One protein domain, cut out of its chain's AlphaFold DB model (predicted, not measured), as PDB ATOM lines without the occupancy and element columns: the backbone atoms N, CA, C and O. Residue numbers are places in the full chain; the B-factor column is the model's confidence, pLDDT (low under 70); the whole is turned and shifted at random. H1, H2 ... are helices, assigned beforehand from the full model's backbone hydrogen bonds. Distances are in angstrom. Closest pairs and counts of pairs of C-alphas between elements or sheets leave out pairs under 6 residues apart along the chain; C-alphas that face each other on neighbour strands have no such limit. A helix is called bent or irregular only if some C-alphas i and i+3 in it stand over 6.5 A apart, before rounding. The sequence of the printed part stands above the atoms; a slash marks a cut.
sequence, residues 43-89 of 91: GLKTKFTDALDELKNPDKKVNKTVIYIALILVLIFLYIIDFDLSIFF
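AT A GLANCE: This is residues 43 to 89 of the 91 residues of the protein "Riboflavin synthase subunit beta" of Flavobacteriaceae bacterium (UniProt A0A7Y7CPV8). Two helices make an open V, H1 as the shorter arm and H2 as the longer, with the corner at residues 57 to 59. Past the far end of H2 the backbone turns out of the plane of the V into the very short helix H3, residues 85 to 88, and the printed part ends one residue later, at Phe 89. The printed part has 47 residues, with three named helices in the order H1, H2, H3 and no named strand; the class is all helix. It is extended, with a radius of gyration of the C-alphas of 14.9 A, and its C-alphas span 37 by 27 by 16 A.

HOW THE PARTS SIT: H1, residues 44 to 56, and H2, residues 60 to 80, are close but not clearly touching; their closest C-alphas, those of Leu 55 and Asn 63, are 7.8 A apart. They run opposite ways at a steep tilt of 57 degrees, and their centres are 18.8 A apart. H3, residues 85 to 88, is apart from H1 and from H2. Every O i to N i+4 pair in H1 is within hydrogen-bond range, against 15 of 17 in H2; H3 is too short for such a pair, and its one O i to N i+3 pair is within range.

IN THESE COORDINATES: H1 begins at C-alpha 44, at (190.516, 146.959, 186.857), and is 18.7 A long from first to last C-alpha. H2 measures 31.4 A, from C-alpha 60 at (176.730, 167.698, 178.658) to C-alpha 80. H3 ends at C-alpha 88, at (160.098, 155.919, 200.881); it is neither bent nor irregular, but only just: C-alphas 85 and 88 are 6.0 A apart.

THE WHOLE: The two C-alphas farthest apart, those of Gly 43 and Phe 89, are 41.9 A apart. The printed part has no cut, and both links, H1 to H2 and H2 to H3, are tight. Mean pLDDT of the printed part is 84.7, and residues 58 to 60 are under 70.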
ATOM      1  N   GLY A  43     194.407 147.280 183.853       77.94
ATOM      2  CA  GLY A  43     193.885 146.577 185.026       77.94
ATOM      3  C   GLY A  43     192.579 147.210 185.514       77.94
ATOM      4  O   GLY A  43     192.285 148.356 185.173       77.94
ATOM      5  N   LEU A  44     191.806 146.484 186.331       81.31
ATOM      6  CA  LEU A  44     190.516 146.959 186.857       81.31
ATOM      7  C   LEU A  44     190.633 148.348 187.502       81.31
ATOM      8  O   LEU A  44     189.867 149.238 187.156       81.31
ATOM      9  N   LYS A  45     191.659 148.569 188.337       82.38
ATOM     10  CA  LYS A  45     191.941 149.871 188.967       82.38
ATOM     11  C   LYS A  45     192.027 151.008 187.947       82.38
ATOM     12  O   LYS A  45     191.388 152.033 188.130       82.38
ATOM     13  N   THR A  46     192.793 150.816 186.872       82.31
ATOM     14  CA  THR A  46     192.977 151.836 185.833       82.31
ATOM     15  C   THR A  46     191.676 152.110 185.081       82.31
ATOM     16  O   THR A  46     191.394 153.253 184.755       82.31
ATOM     17  N   LYS A  47     190.845 151.085 184.850       82.94
ATOM     18  CA  LYS A  47     189.524 151.279 184.232       82.94
ATOM     19  C   LYS A  47     188.599 152.126 185.108       82.94
ATOM     20  O   LYS A  47     187.921 152.999 184.583       82.94
ATOM     21  N   PHE A  48     188.599 151.895 186.422       84.81
ATOM     22  CA  PHE A  48     187.817 152.702 187.364       84.81
ATOM     23  C   PHE A  48     188.303 154.151 187.420       84.81
ATOM     24  O   PHE A  48     187.483 155.060 187.345       84.81
ATOM     25  N   THR A  49     189.615 154.383 187.517       85.44
ATOM     26  CA  THR A  49     190.156 155.752 187.546       85.44
ATOM     27  C   THR A  49     189.866 156.499 186.249       85.44
ATOM     28  O   THR A  49     189.408 157.633 186.301       85.44
ATOM     29  N   ASP A  50     190.049 155.845 185.100       83.56
ATOM     30  CA  ASP A  50     189.779 156.454 183.796       83.56
ATOM     31  C   ASP A  50     188.294 156.805 183.631       83.56
ATOM     32  O   ASP A  50     187.977 157.898 183.170       83.56
ATOM     33  N   ALA A  51     187.385 155.913 184.047       81.94
ATOM     34  CA  ALA A  51     185.945 156.163 183.997       81.94
ATOM     35  C   ALA A  51     185.523 157.325 184.915       81.94
ATOM     36  O   ALA A  51     184.669 158.128 184.542       81.94
ATOM     37  N   LEU A  52     186.134 157.449 186.100       83.00
ATOM     38  CA  LEU A  52     185.889 158.580 187.002       83.00
ATOM     39  C   LEU A  52     186.415 159.900 186.427       83.00
ATOM     40  O   LEU A  52     185.749 160.927 186.550       83.00
ATOM     41  N   ASP A  53     187.585 159.892 185.793       82.31
ATOM     42  CA  ASP A  53     188.141 161.086 185.151       82.31
ATOM     43  C   ASP A  53     187.339 161.503 183.909       82.31
ATOM     44  O   ASP A  53     187.197 162.698 183.631       82.31
ATOM     45  N   GLU A  54     186.769 160.539 183.186       78.94
ATOM     46  CA  GLU A  54     185.850 160.774 182.068       78.94
ATOM     47  C   GLU A  54     184.510 161.355 182.549       78.94
ATOM     48  O   GLU A  54     184.002 162.300 181.949       78.94
ATOM     49  N   LEU A  55     184.002 160.897 183.698       78.06
ATOM     50  CA  LEU A  55     182.811 161.467 184.339       78.06
ATOM     51  C   LEU A  55     183.025 162.910 184.838       78.06
ATOM     52  O   LEU A  55     182.072 163.687 184.888       78.06
ATOM     53  N   LYS A  56     184.260 163.286 185.204       78.62
ATOM     54  CA  LYS A  56     184.607 164.640 185.680       78.62
ATOM     55  C   LYS A  56     184.736 165.683 184.567       78.62
ATOM     56  O   LYS A  56     184.513 166.859 184.839       78.62
ATOM     57  N   ASN A  57     185.056 165.280 183.333       71.44
ATOM     58  CA  ASN A  57     185.092 166.170 182.160       71.44
ATOM     59  C   ASN A  57     184.088 165.740 181.074       71.44
ATOM     60  O   ASN A  57     184.504 165.380 179.970       71.44
ATOM     61  N   PRO A  58     182.774 165.746 181.352       64.56
ATOM     62  CA  PRO A  58     181.804 165.195 180.429       64.56
ATOM     63  C   PRO A  58     181.286 166.241 179.441       64.56
ATOM     64  O   PRO A  58     180.951 167.376 179.795       64.56
ATOM     65  N   ASP A  59     181.073 165.801 178.207       69.12
ATOM     66  CA  ASP A  59     180.158 166.480 177.301       69.12
ATOM     67  C   ASP A  59     178.737 166.422 177.888       69.12
ATOM     68  O   ASP A  59     178.217 165.347 178.203       69.12
ATOM     69  N   LYS A  60     178.058 167.574 178.007       68.62
ATOM     70  CA  LYS A  60     176.730 167.698 178.658       68.62
ATOM     71  C   LYS A  60     175.680 166.695 178.144       68.62
ATOM     72  O   LYS A  60     174.766 166.329 178.882       68.62
ATOM     73  N   LYS A  61     175.791 166.260 176.883       70.25
ATOM     74  CA  LYS A  61     174.888 165.285 176.247       70.25
ATOM     75  C   LYS A  61     175.102 163.857 176.763       70.25
ATOM     76  O   LYS A  61     174.123 163.149 176.971       70.25
ATOM     77  N   VAL A  62     176.351 163.453 177.002       71.81
ATOM     78  CA  VAL A  62     176.704 162.095 177.452       71.81
ATOM     79  C   VAL A  62     176.201 161.850 178.877       71.81
ATOM     80  O   VAL A  62     175.626 160.799 179.149       71.81
ATOM     81  N   ASN A  63     176.287 162.857 179.753       77.31
ATOM     82  CA  ASN A  63     175.808 162.754 181.135       77.31
ATOM     83  C   ASN A  63     174.325 162.392 181.250       77.31
ATOM     84  O   ASN A  63     173.964 161.554 182.072       77.31
ATOM     85  N   LYS A  64     173.456 162.991 180.426       83.06
ATOM     86  CA  LYS A  64     172.014 162.702 180.487       83.06
ATOM     87  C   LYS A  64     171.725 161.249 180.121       83.06
ATOM     88  O   LYS A  64     170.979 160.584 180.828       83.06
ATOM     89  N   THR A  65     172.353 160.743 179.059       87.56
ATOM     90  CA  THR A  65     172.183 159.350 178.625       87.56
ATOM     91  C   THR A  65     172.648 158.363 179.696       87.56
ATOM     92  O   THR A  65     171.934 157.405 179.973       87.56
ATOM     93  N   VAL A  66     173.798 158.613 180.337       88.00
ATOM     94  CA  VAL A  66     174.304 157.757 181.427       88.00
ATOM     95  C   VAL A  66     173.328 157.726 182.607       88.00
ATOM     96  O   VAL A  66     173.042 156.649 183.124       88.00
ATOM     97  N   ILE A  67     172.762 158.876 182.987       88.31
ATOM     98  CA  ILE A  67     171.748 158.962 184.050       88.31
ATOM     99  C   ILE A  67     170.488 158.173 183.677       88.31
ATOM    100  O   ILE A  67     170.012 157.389 184.494       88.31
ATOM    101  N   TYR A  68     169.967 158.327 182.453       93.06
ATOM    102  CA  TYR A  68     168.791 157.571 182.006       93.06
ATOM    103  C   TYR A  68     169.035 156.058 182.018       93.06
ATOM    104  O   TYR A  68     168.188 155.310 182.501       93.06
ATOM    105  N   ILE A  69     170.200 155.604 181.540       93.75
ATOM    106  CA  ILE A  69     170.576 154.183 181.566       93.75
ATOM    107  C   ILE A  69     170.654 153.670 183.009       93.75
ATOM    108  O   ILE A  69     170.113 152.606 183.302       93.75
ATOM    109  N   ALA A  70     171.286 154.423 183.914       94.00
ATOM    110  CA  ALA A  70     171.388 154.046 185.322       94.00
ATOM    111  C   ALA A  70     170.005 153.941 185.987       94.00
ATOM    112  O   ALA A  70     169.738 152.960 186.675       94.00
ATOM    113  N   LEU A  71     169.108 154.898 185.727       94.69
ATOM    114  CA  LEU A  71     167.732 154.876 186.235       94.69
ATOM    115  C   LEU A  71     166.952 153.652 185.741       94.69
ATOM    116  O   LEU A  71     166.314 152.974 186.540       94.69
ATOM    117  N   ILE A  72     167.033 153.347 184.442       96.44
ATOM    118  CA  ILE A  72     166.357 152.184 183.846       96.44
ATOM    119  C   ILE A  72     166.889 150.880 184.447       96.44
ATOM    120  O   ILE A  72     166.100 150.013 184.810       96.44
ATOM    121  N   LEU A  73     168.210 150.742 184.587       96.25
ATOM    122  CA  LEU A  73     168.814 149.549 185.188       96.25
ATOM    123  C   LEU A  73     168.385 149.363 186.647       96.25
ATOM    124  O   LEU A  73     168.085 148.241 187.047       96.25
ATOM    125  N   VAL A  74     168.317 150.448 187.424       94.44
ATOM    126  CA  VAL A  74     167.830 150.409 188.809       94.44
ATOM    127  C   VAL A  74     166.351 150.027 188.856       94.44
ATOM    128  O   VAL A  74     165.990 149.159 189.640       94.44
ATOM    129  N   LEU A  75     165.505 150.590 187.990       93.31
ATOM    130  CA  LEU A  75     164.086 150.226 187.921       93.31
ATOM    131  C   LEU A  75     163.878 148.748 187.573       93.31
ATOM    132  O   LEU A  75     163.086 148.076 188.227       93.31
ATOM    133  N   ILE A  76     164.614 148.224 186.588       95.69
ATOM    134  CA  ILE A  76     164.561 146.800 186.223       95.69
ATOM    135  C   ILE A  76     165.009 145.932 187.401       95.69
ATOM    136  O   ILE A  76     164.370 144.928 187.703       95.69
ATOM    137  N   PHE A  77     166.095 146.318 188.072       95.44
ATOM    138  CA  PHE A  77     166.584 145.598 189.242       95.44
ATOM    139  C   PHE A  77     165.534 145.552 190.357       95.44
ATOM    140  O   PHE A  77     165.244 144.471 190.857       95.44
ATOM    141  N   LEU A  78     164.931 146.696 190.695       92.56
ATOM    142  CA  LEU A  78     163.890 146.808 191.720       92.56
ATOM    143  C   LEU A  78     162.649 145.979 191.376       92.56
ATOM    144  O   LEU A  78     162.076 145.354 192.263       92.56
ATOM    145  N   TYR A  79     162.276 145.924 190.096       91.38
ATOM    146  CA  TYR A  79     161.170 145.093 189.621       91.38
ATOM    147  C   TYR A  79     161.442 143.592 189.805       91.38
ATOM    148  O   TYR A  79     160.559 142.858 190.228       91.38
ATOM    149  N   ILE A  80     162.666 143.119 189.532       94.50
ATOM    150  CA  ILE A  80     163.022 141.692 189.665       94.50
ATOM    151  C   ILE A  80     162.905 141.202 191.114       94.50
ATOM    152  O   ILE A  80     162.544 140.051 191.343       94.50
ATOM    153  N   ILE A  81     163.243 142.053 192.082       94.56
ATOM    154  CA  ILE A  81     163.212 141.709 193.511       94.56
ATOM    155  C   ILE A  81     161.879 142.059 194.185       94.56
ATOM    156  O   ILE A  81     161.776 141.915 195.401       94.56
ATOM    157  N   ASP A  82     160.897 142.534 193.411       89.88
ATOM    158  CA  ASP A  82     159.581 142.975 193.890       89.88
ATOM    159  C   ASP A  82     159.690 144.015 195.026       89.88
ATOM    160  O   ASP A  82     159.016 143.958 196.055       89.88
ATOM    161  N   PHE A  83     160.638 144.950 194.881       90.44
ATOM    162  CA  PHE A  83     160.960 145.909 195.934       90.44
ATOM    163  C   PHE A  83     159.861 146.960 196.087       90.44
ATOM    164  O   PHE A  83     159.582 147.725 195.160       90.44
ATOM    165  N   ASP A  84     159.300 147.058 197.291       87.50
ATOM    166  CA  ASP A  84     158.275 148.043 197.609       87.50
ATOM    167  C   ASP A  84     158.865 149.459 197.725       87.50
ATOM    168  O   ASP A  84     159.546 149.809 198.690       87.50
ATOM    169  N   LEU A  85     158.582 150.303 196.730       83.38
ATOM    170  CA  LEU A  85     158.991 151.712 196.709       83.38
ATOM    171  C   LEU A  85     158.168 152.591 197.655       83.38
ATOM    172  O   LEU A  85     158.591 153.708 197.967       83.38
ATOM    173  N   SER A  86     157.028 152.096 198.136       81.06
ATOM    174  CA  SER A  86     156.130 152.818 199.044       81.06
ATOM    175  C   SER A  86     156.785 153.096 200.400       81.06
ATOM    176  O   SER A  86     156.418 154.061 201.066       81.06
ATOM    177  N   ILE A  87     157.821 152.327 200.767       83.00
ATOM    178  CA  ILE A  87     158.619 152.530 201.987       83.00
ATOM    179  C   ILE A  87     159.253 153.928 202.072       83.00
ATOM    180  O   ILE A  87     159.488 154.430 203.167       83.00
ATOM    181  N   PHE A  88     159.506 154.580 200.931       82.19
ATOM    182  CA  PHE A  88     160.098 155.919 200.881       82.19
ATOM    183  C   PHE A  88     159.070 157.057 200.924       82.19
ATOM    184  O   PHE A  88     159.458 158.209 201.107       82.19
ATOM    185  N   PHE A  89     157.782 156.755 200.746       81.31
ATOM    186  CA  PHE A  89     156.702 157.747 200.680       81.31
ATOM    187  C   PHE A  89     155.790 157.722 201.911       81.31
ATOM    188  O   PHE A  89     154.765 158.401 201.932       81.31
TER     189      PHE A  89